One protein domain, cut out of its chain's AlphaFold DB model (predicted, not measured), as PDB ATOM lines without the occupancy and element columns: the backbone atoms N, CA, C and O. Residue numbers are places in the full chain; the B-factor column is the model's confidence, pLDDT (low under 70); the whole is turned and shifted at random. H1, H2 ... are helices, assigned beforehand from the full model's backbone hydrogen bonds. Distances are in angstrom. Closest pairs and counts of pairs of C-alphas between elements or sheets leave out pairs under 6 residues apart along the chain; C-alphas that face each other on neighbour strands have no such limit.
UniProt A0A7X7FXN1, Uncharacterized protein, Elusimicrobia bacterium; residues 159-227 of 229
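AT A GLANCE: This is residues 159 to 227 of the 229 residues of an uncharacterized protein of Elusimicrobia bacterium (UniProt A0A7X7FXN1). Seven mostly short helices follow one another through tight turns, and the chain folds back on itself in a loose ring with few contacts: H2 and H3 make one side, H6 and H7 the returning side, and H7 comes back near H2. H4 and H5 form a second loop beyond H3 and H6, while H1 lies at the other end, near H2 alone. The printed part has 69 residues with seven named helices, H1 to H7 in order along the chain, and no named strand; its class is all helix. It is only just compact, close to loose, with a radius of gyration of the C-alphas of 12.7 A and spans of 32 by 27 by 20 A.

HOW THE PARTS SIT: H1, residues 159 to 162, is close to but not clearly touching H2, residues 165 to 171; their closest C-alphas, those of Ala 162 and Gln 168, are 6.6 A apart. H3, residues 174 to 180, is close to but not clearly touching H2, about perpendicular at 84 degrees, with the C-alphas of Leu 171 and Arg 177 closest at 6.0 A. H4, residues 183 to 190, and H3 touch only at the corner, and only just, with 3 pairs of C-alphas within 8 A; the closest are those of Leu 179 and Phe 185, 6.4 A apart. H5, residues 194 to 198, touches H4, the closest C-alphas being those of Ala 188 and Lys 196, 6.4 A apart. H6, residues 201 to 208, only just touches H3, with 3 pairs within 8 A, at a steep tilt of 53 degrees, opposite ways; the closest C-alphas are those of Arg 175 and Arg 202, 6.9 A apart. H7, residues 210 to 225, touches H6 only at the corner, and only just, with 3 pairs within 8 A and with its residues 212 to 213 alone; the C-alphas of Leu 206 and Phe 212 are closest at 6.5 A. H7 is close to but not clearly touching H2, the C-alphas of Ala 166 and Ile 219 being closest at 5.7 A, at a steep tilt of 40 degrees, opposite ways. H3 and H7 are apart. Every O i to N i+4 pair is within hydrogen-bond range in H3, H4, H5, H6 and H7, and 2 of 3 are in H2; H1 is too short for such a pair.

IN THESE COORDINATES: H1 begins at C-alpha 159, at (197.750, 257.642, 179.338). H6 is 10.8 A long and begins at C-alpha 201, at (187.047, 232.389, 172.128). H7, the longest helix, is 22.6 A long and ends at C-alpha 225, at (213.823, 249.160, 174.615).

THE WHOLE: The two C-alphas farthest apart, those of Pro 201 and Glu 227, are 35.0 A apart. The printed part has no cut, and no link is long. Confidence is under 70 in residues 159 to 163, residue 166 and residues 220 to 227; the mean pLDDT of the printed part is 76.3.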
ATOM      1  N   GLN A 159     198.005 256.722 180.450       57.38
ATOM      2  CA  GLN A 159     197.750 257.642 179.338       57.38
ATOM      3  C   GLN A 159     198.910 257.657 178.343       57.38
ATOM      4  O   GLN A 159     198.673 257.411 177.172       57.38
ATOM      5  N   ALA A 160     200.160 257.801 178.794       60.69
ATOM      6  CA  ALA A 160     201.300 257.795 177.874       60.69
ATOM      7  C   ALA A 160     201.471 256.449 177.137       60.69
ATOM      8  O   ALA A 160     201.922 256.428 175.999       60.69
ATOM      9  N   MET A 161     201.067 255.327 177.750       61.03
ATOM     10  CA  MET A 161     200.994 254.029 177.073       61.03
ATOM     11  C   MET A 161     199.820 253.939 176.093       61.03
ATOM     12  O   MET A 161     199.966 253.309 175.055       61.03
ATOM     13  N   ALA A 162     198.662 254.531 176.398       66.00
ATOM     14  CA  ALA A 162     197.530 254.590 175.465       66.00
ATOM     15  C   ALA A 162     197.817 255.508 174.262       66.00
ATOM     16  O   ALA A 162     197.317 255.266 173.164       66.00
ATOM     17  N   ASP A 163     198.653 256.523 174.471       69.50
ATOM     18  CA  ASP A 163     199.119 257.458 173.450       69.50
ATOM     19  C   ASP A 163     200.307 256.908 172.636       69.50
ATOM     20  O   ASP A 163     200.703 257.517 171.640       69.50
ATOM     21  N   ASP A 164     200.867 255.753 173.016       72.75
ATOM     22  CA  ASP A 164     201.939 255.107 172.262       72.75
ATOM     23  C   ASP A 164     201.402 254.631 170.894       72.75
ATOM     24  O   ASP A 164     200.428 253.866 170.845       72.75
ATOM     25  N   PRO A 165     202.035 255.018 169.768       70.44
ATOM     26  CA  PRO A 165     201.591 254.625 168.431       70.44
ATOM     27  C   PRO A 165     201.467 253.108 168.258       70.44
ATOM     28  O   PRO A 165     200.619 252.618 167.515       70.44
ATOM     29  N   ALA A 166     202.311 252.341 168.947       68.19
ATOM     30  CA  ALA A 166     202.321 250.892 168.884       68.19
ATOM     31  C   ALA A 166     201.110 250.286 169.622       68.19
ATOM     32  O   ALA A 166     200.584 249.259 169.195       68.19
ATOM     33  N   VAL A 167     200.622 250.940 170.680       73.50
ATOM     34  CA  VAL A 167     199.401 250.549 171.403       73.50
ATOM     35  C   VAL A 167     198.147 251.002 170.654       73.50
ATOM     36  O   VAL A 167     197.188 250.234 170.580       73.50
ATOM     37  N   GLN A 168     198.158 252.173 170.011       77.62
ATOM     38  CA  GLN A 168     197.037 252.634 169.179       77.62
ATOM     39  C   GLN A 168     196.717 251.656 168.042       77.62
ATOM     40  O   GLN A 168     195.556 251.315 167.838       77.62
ATOM     41  N   VAL A 169     197.740 251.085 167.399       77.75
ATOM     42  CA  VAL A 169     197.568 250.047 166.362       77.75
ATOM     43  C   VAL A 169     196.861 248.787 166.886       77.75
ATOM     44  O   VAL A 169     196.231 248.067 166.109       77.75
ATOM     45  N   LEU A 170     196.968 248.482 168.184       77.06
ATOM     46  CA  LEU A 170     196.205 247.395 168.808       77.06
ATOM     47  C   LEU A 170     194.779 247.822 169.153       77.06
ATOM     48  O   LEU A 170     193.865 247.021 168.996       77.06
ATOM     49  N   LEU A 171     194.588 249.058 169.617       78.19
ATOM     50  CA  LEU A 171     193.268 249.605 169.946       78.19
ATOM     51  C   LEU A 171     192.379 249.788 168.707       78.19
ATOM     52  O   LEU A 171     191.157 249.739 168.820       78.19
ATOM     53  N   GLU A 172     192.987 249.955 167.534       81.88
ATOM     54  CA  GLU A 172     192.305 249.972 166.236       81.88
ATOM     55  C   GLU A 172     191.859 248.578 165.757       81.88
ATOM     56  O   GLU A 172     191.048 248.481 164.835       81.88
ATOM     57  N   ASP A 173     192.359 247.487 166.352       82.19
ATOM     58  CA  ASP A 173     191.901 246.138 166.010       82.19
ATOM     59  C   ASP A 173     190.530 245.882 166.652       82.19
ATOM     60  O   ASP A 173     190.398 245.793 167.875       82.19
ATOM     61  N   GLU A 174     189.502 245.721 165.818       82.06
ATOM     62  CA  GLU A 174     188.112 245.505 166.245       82.06
ATOM     63  C   GLU A 174     187.971 244.328 167.227       82.06
ATOM     64  O   GLU A 174     187.162 244.359 168.157       82.06
ATOM     65  N   ARG A 175     188.812 243.294 167.081       83.19
ATOM     66  CA  ARG A 175     188.807 242.124 167.970       83.19
ATOM     67  C   ARG A 175     189.300 242.498 169.364       83.19
ATOM     68  O   ARG A 175     188.704 242.067 170.349       83.19
ATOM     69  N   ILE A 176     190.340 243.330 169.459       84.31
ATOM     70  CA  ILE A 176     190.818 243.879 170.735       84.31
ATOM     71  C   ILE A 176     189.781 244.827 171.324       84.31
ATOM     72  O   ILE A 176     189.483 244.739 172.514       84.31
ATOM     73  N   ARG A 177     189.190 245.701 170.512       83.94
ATOM     74  CA  ARG A 177     188.169 246.639 170.976       83.94
ATOM     75  C   ARG A 177     186.984 245.916 171.617       83.94
ATOM     76  O   ARG A 177     186.602 246.243 172.737       83.94
ATOM     77  N   SER A 178     186.508 244.847 170.976       85.44
ATOM     78  CA  SER A 178     185.434 244.002 171.507       85.44
ATOM     79  C   SER A 178     185.773 243.337 172.851       85.44
ATOM     80  O   SER A 178     184.870 243.026 173.625       85.44
ATOM     81  N   LEU A 179     187.060 243.111 173.141       85.06
ATOM     82  CA  LEU A 179     187.538 242.556 174.410       85.06
ATOM     83  C   LEU A 179     187.626 243.627 175.499       85.06
ATOM     84  O   LEU A 179     187.275 243.367 176.646       85.06
ATOM     85  N   ILE A 180     188.083 244.831 175.152       83.50
ATOM     86  CA  ILE A 180     188.222 245.944 176.103       83.50
ATOM     87  C   ILE A 180     186.849 246.513 176.484       83.50
ATOM     88  O   ILE A 180     186.667 246.986 177.600       83.50
ATOM     89  N   GLU A 181     185.863 246.446 175.591       86.31
ATOM     90  CA  GLU A 181     184.487 246.867 175.876       86.31
ATOM     91  C   GLU A 181     183.698 245.821 176.697       86.31
ATOM     92  O   GLU A 181     182.641 246.128 177.260       86.31
ATOM     93  N   ASP A 182     184.217 244.596 176.831       88.00
ATOM     94  CA  ASP A 182     183.571 243.515 177.571       88.00
ATOM     95  C   ASP A 182     183.890 243.568 179.073       88.00
ATOM     96  O   ASP A 182     185.002 243.294 179.532       88.00
ATOM     97  N   LYS A 183     182.859 243.852 179.876       84.38
ATOM     98  CA  LYS A 183     182.963 243.924 181.340       84.38
ATOM     99  C   LYS A 183     183.416 242.616 181.986       84.38
ATOM    100  O   LYS A 183     184.164 242.668 182.957       84.38
ATOM    101  N   ALA A 184     182.976 241.463 181.484       83.12
ATOM    102  CA  ALA A 184     183.350 240.169 182.053       83.12
ATOM    103  C   ALA A 184     184.827 239.857 181.779       83.12
ATOM    104  O   ALA A 184     185.525 239.322 182.645       83.12
ATOM    105  N   PHE A 185     185.311 240.246 180.599       84.69
ATOM    106  CA  PHE A 185     186.721 240.141 180.244       84.69
ATOM    107  C   PHE A 185     187.589 241.077 181.096       84.69
ATOM    108  O   PHE A 185     188.585 240.636 181.672       84.69
ATOM    109  N   LEU A 186     187.184 242.342 181.251       84.12
ATOM    110  CA  LEU A 186     187.876 243.305 182.113       84.12
ATOM    111  C   LEU A 186     187.920 242.853 183.577       84.12
ATOM    112  O   LEU A 186     188.961 242.959 184.222       84.12
ATOM    113  N   GLU A 187     186.826 242.299 184.100       82.19
ATOM    114  CA  GLU A 187     186.775 241.770 185.466       82.19
ATOM    115  C   GLU A 187     187.706 240.555 185.638       82.19
ATOM    116  O   GLU A 187     188.397 240.429 186.654       82.19
ATOM    117  N   ALA A 188     187.776 239.670 184.637       79.88
ATOM    118  CA  ALA A 188     188.732 238.564 184.619       79.88
ATOM    119  C   ALA A 188     190.186 239.068 184.558       79.88
ATOM    120  O   ALA A 188     191.044 238.547 185.277       79.88
ATOM    121  N   ALA A 189     190.459 240.110 183.768       77.38
ATOM    122  CA  ALA A 189     191.765 240.760 183.679       77.38
ATOM    123  C   ALA A 189     192.184 241.413 185.007       77.38
ATOM    124  O   ALA A 189     193.303 241.191 185.476       77.38
ATOM    125  N   GLU A 190     191.277 242.143 185.658       78.19
ATOM    126  CA  GLU A 190     191.514 242.772 186.961       78.19
ATOM    127  C   GLU A 190     191.805 241.726 188.046       78.19
ATOM    128  O   GLU A 190     192.779 241.842 188.799       78.19
ATOM    129  N   LYS A 191     191.018 240.644 188.074       79.69
ATOM    130  CA  LYS A 191     191.209 239.509 188.992       79.69
ATOM    131  C   LYS A 191     192.406 238.627 188.632       79.69
ATOM    132  O   LYS A 191     192.736 237.725 189.402       79.69
ATOM    133  N   ARG A 192     193.085 238.895 187.507       75.44
ATOM    134  CA  ARG A 192     194.181 238.079 186.957       75.44
ATOM    135  C   ARG A 192     193.778 236.613 186.779       75.44
ATOM    136  O   ARG A 192     194.586 235.710 186.998       75.44
ATOM    137  N   ASP A 193     192.531 236.376 186.394       80.19
ATOM    138  CA  ASP A 193     191.996 235.049 186.115       80.19
ATOM    139  C   ASP A 193     192.447 234.605 184.715       80.19
ATOM    140  O   ASP A 193     191.721 234.692 183.724       80.19
ATOM    141  N   ILE A 194     193.712 234.180 184.636       77.00
ATOM    142  CA  ILE A 194     194.383 233.812 183.380       77.00
ATOM    143  C   ILE A 194     193.622 232.694 182.657       77.00
ATOM    144  O   ILE A 194     193.579 232.685 181.432       77.00
ATOM    145  N   GLN A 195     192.986 231.775 183.392       75.69
ATOM    146  CA  GLN A 195     192.207 230.696 182.785       75.69
ATOM    147  C   GLN A 195     191.001 231.243 182.024       75.69
ATOM    148  O   GLN A 195     190.792 230.859 180.876       75.69
ATOM    149  N   LYS A 196     190.240 232.171 182.611       76.75
ATOM    150  CA  LYS A 196     189.111 232.797 181.908       76.75
ATOM    151  C   LYS A 196     189.548 233.610 180.697       76.75
ATOM    152  O   LYS A 196     188.893 233.534 179.668       76.75
ATOM    153  N   ILE A 197     190.664 234.329 180.801       83.00
ATOM    154  CA  ILE A 197     191.204 235.136 179.696       83.00
ATOM    155  C   ILE A 197     191.644 234.241 178.530       83.00
ATOM    156  O   ILE A 197     191.307 234.515 177.385       83.00
ATOM    157  N   LEU A 198     192.380 233.158 178.800       81.44
ATOM    158  CA  LEU A 198     192.871 232.249 177.754       81.44
ATOM    159  C   LEU A 198     191.767 231.378 177.142       81.44
ATOM    160  O   LEU A 198     191.890 230.943 175.997       81.44
ATOM    161  N   ASN A 199     190.699 231.120 177.893       82.88
ATOM    162  CA  ASN A 199     189.545 230.369 177.408       82.88
ATOM    163  C   ASN A 199     188.527 231.243 176.662       82.88
ATOM    164  O   ASN A 199     187.542 230.707 176.157       82.88
ATOM    165  N   ASP A 200     188.748 232.557 176.569       85.12
ATOM    166  CA  ASP A 200     187.905 233.430 175.762       85.12
ATOM    167  C   ASP A 200     188.067 233.083 174.267       85.12
ATOM    168  O   ASP A 200     189.194 233.115 173.752       85.12
ATOM    169  N   PRO A 201     186.979 232.762 173.540       81.56
ATOM    170  CA  PRO A 201     187.047 232.389 172.128       81.56
ATOM    171  C   PRO A 201     187.755 233.434 171.257       81.56
ATOM    172  O   PRO A 201     188.516 233.075 170.358       81.56
ATOM    173  N   ARG A 202     187.585 234.726 171.567       85.19
ATOM    174  CA  ARG A 202     188.206 235.832 170.822       85.19
ATOM    175  C   ARG A 202     189.720 235.858 171.031       85.19
ATOM    176  O   ARG A 202     190.471 236.113 170.095       85.19
ATOM    177  N   ILE A 203     190.188 235.540 172.242       84.38
ATOM    178  CA  ILE A 203     191.623 235.411 172.538       84.38
ATOM    179  C   ILE A 203     192.219 234.199 171.820       84.38
ATOM    180  O   ILE A 203     193.319 234.292 171.278       84.38
ATOM    181  N   GLN A 204     191.501 233.077 171.759       84.06
ATOM    182  CA  GLN A 204     191.964 231.891 171.031       84.06
ATOM    183  C   GLN A 204     192.070 232.134 169.523       84.06
ATOM    184  O   GLN A 204     192.987 231.626 168.880       84.06
ATOM    185  N   GLU A 205     191.153 232.913 168.950       84.25
ATOM    186  CA  GLU A 205     191.232 233.343 167.551       84.25
ATOM    187  C   GLU A 205     192.420 234.279 167.310       84.25
ATOM    188  O   GLU A 205     193.179 234.075 166.363       84.25
ATOM    189  N   LEU A 206     192.645 235.244 168.204       83.88
ATOM    190  CA  LEU A 206     193.793 236.151 168.144       83.88
ATOM    191  C   LEU A 206     195.137 235.419 168.263       83.88
ATOM    192  O   LEU A 206     196.090 235.761 167.569       83.88
ATOM    193  N   GLN A 207     195.224 234.380 169.095       80.06
ATOM    194  CA  GLN A 207     196.433 233.556 169.218       80.06
ATOM    195  C   GLN A 207     196.749 232.755 167.954       80.06
ATOM    196  O   GLN A 207     197.910 232.440 167.700       80.06
ATOM    197  N   LYS A 208     195.728 232.411 167.167       83.75
ATOM    198  CA  LYS A 208     195.896 231.704 165.894       83.75
ATOM    199  C   LYS A 208     196.282 232.642 164.751       83.75
ATOM    200  O   LYS A 208     196.685 232.150 163.703       83.75
ATOM    201  N   ASP A 209     196.181 233.959 164.941       83.94
ATOM    202  CA  ASP A 209     196.579 234.961 163.957       83.94
ATOM    203  C   ASP A 209     198.092 235.260 164.067       83.94
ATOM    204  O   ASP A 209     198.539 235.948 164.993       83.94
ATOM    205  N   PRO A 210     198.922 234.784 163.119       80.31
ATOM    206  CA  PRO A 210     200.367 235.002 163.165       80.31
ATOM    207  C   PRO A 210     200.738 236.485 163.027       80.31
ATOM    208  O   PRO A 210     201.743 236.924 163.588       80.31
ATOM    209  N   THR A 211     199.925 237.276 162.324       81.62
ATOM    210  CA  THR A 211     200.153 238.716 162.147       81.62
ATOM    211  C   THR A 211     199.965 239.452 163.469       81.62
ATOM    212  O   THR A 211     200.737 240.352 163.805       81.62
ATOM    213  N   PHE A 212     198.966 239.038 164.247       81.62
ATOM    214  CA  PHE A 212     198.697 239.581 165.570       81.62
ATOM    215  C   PHE A 212     199.839 239.303 166.556       81.62
ATOM    216  O   PHE A 212     200.314 240.218 167.231       81.62
ATOM    217  N   LEU A 213     200.353 238.069 166.578       79.75
ATOM    218  CA  LEU A 213     201.495 237.702 167.421       79.75
ATOM    219  C   LEU A 213     202.746 238.530 167.097       79.75
ATOM    220  O   LEU A 213     203.430 238.999 168.008       79.75
ATOM    221  N   VAL A 214     203.024 238.766 165.811       78.38
ATOM    222  CA  VAL A 214     204.143 239.620 165.379       78.38
ATOM    223  C   VAL A 214     203.953 241.066 165.842       78.38
ATOM    224  O   VAL A 214     204.912 241.677 166.322       78.38
ATOM    225  N   LYS A 215     202.732 241.614 165.752       77.31
ATOM    226  CA  LYS A 215     202.417 242.959 166.262       77.31
ATOM    227  C   LYS A 215     202.667 243.059 167.768       77.31
ATOM    228  O   LYS A 215     203.393 243.957 168.188       77.31
ATOM    229  N   ILE A 216     202.158 242.114 168.562       80.06
ATOM    230  CA  ILE A 216     202.379 242.090 170.018       80.06
ATOM    231  C   ILE A 216     203.867 241.977 170.357       80.06
ATOM    232  O   ILE A 216     204.348 242.705 171.223       80.06
ATOM    233  N   MET A 217     204.618 241.106 169.676       74.94
ATOM    234  CA  MET A 217     206.054 240.964 169.938       74.94
ATOM    235  C   MET A 217     206.838 242.232 169.599       74.94
ATOM    236  O   MET A 217     207.759 242.590 170.332       74.94
ATOM    237  N   ARG A 218     206.464 242.939 168.526       72.19
ATOM    238  CA  ARG A 218     207.072 244.227 168.175       72.19
ATOM    239  C   ARG A 218     206.792 245.278 169.249       72.19
ATOM    240  O   ARG A 218     207.726 245.945 169.671       72.19
ATOM    241  N   ILE A 219     205.556 245.371 169.734       71.12
ATOM    242  CA  ILE A 219     205.166 246.310 170.800       71.12
ATOM    243  C   ILE A 219     205.903 245.994 172.100       71.12
ATOM    244  O   ILE A 219     206.451 246.888 172.736       71.12
ATOM    245  N   TYR A 220     205.987 244.713 172.466       67.81
ATOM    246  CA  TYR A 220     206.750 244.273 173.631       67.81
ATOM    247  C   TYR A 220     208.230 244.658 173.525       67.81
ATOM    248  O   TYR A 220     208.812 245.115 174.505       67.81
ATOM    249  N   ALA A 221     208.831 244.515 172.339       66.44
ATOM    250  CA  ALA A 221     210.203 244.947 172.097       66.44
ATOM    251  C   ALA A 221     210.349 246.468 172.247       66.44
ATOM    252  O   ALA A 221     211.223 246.902 172.989       66.44
ATOM    253  N   THR A 222     209.466 247.264 171.633       63.00
ATOM    254  CA  THR A 222     209.499 248.736 171.707       63.00
ATOM    255  C   THR A 222     209.355 249.245 173.144       63.00
ATOM    256  O   THR A 222     210.139 250.090 173.573       63.00
ATOM    257  N   LEU A 223     208.423 248.676 173.917       62.94
ATOM    258  CA  LEU A 223     208.186 249.047 175.315       62.94
ATOM    259  C   LEU A 223     209.332 248.640 176.258       62.94
ATOM    260  O   LEU A 223     209.532 249.296 177.275       62.94
ATOM    261  N   ASN A 224     210.088 247.583 175.941       59.09
ATOM    262  CA  ASN A 224     211.259 247.168 176.728       59.09
ATOM    263  C   ASN A 224     212.566 247.853 176.298       59.09
ATOM    264  O   ASN A 224     213.515 247.854 177.074       59.09
ATOM    265  N   THR A 225     212.652 248.393 175.079       50.69
ATOM    266  CA  THR A 225     213.823 249.160 174.615       50.69
ATOM    267  C   THR A 225     213.761 250.639 174.985       50.69
ATOM    268  O   THR A 225     214.772 251.326 174.888       50.69
ATOM    269  N   ALA A 226     212.601 251.134 175.422       47.44
ATOM    270  CA  ALA A 226     212.442 252.469 175.986       47.44
ATOM    271  C   ALA A 226     212.874 252.499 177.470       47.44
ATOM    272  O   ALA A 226     212.093 252.848 178.354       47.44
ATOM    273  N   GLU A 227     214.115 252.100 177.764       34.91
ATOM    274  CA  GLU A 227     214.780 252.576 178.981       34.91
ATOM    275  C   GLU A 227     215.248 254.018 178.719       34.91
ATOM    276  O   GLU A 227     215.866 254.270 177.682       34.91
TER     277      GLU A 227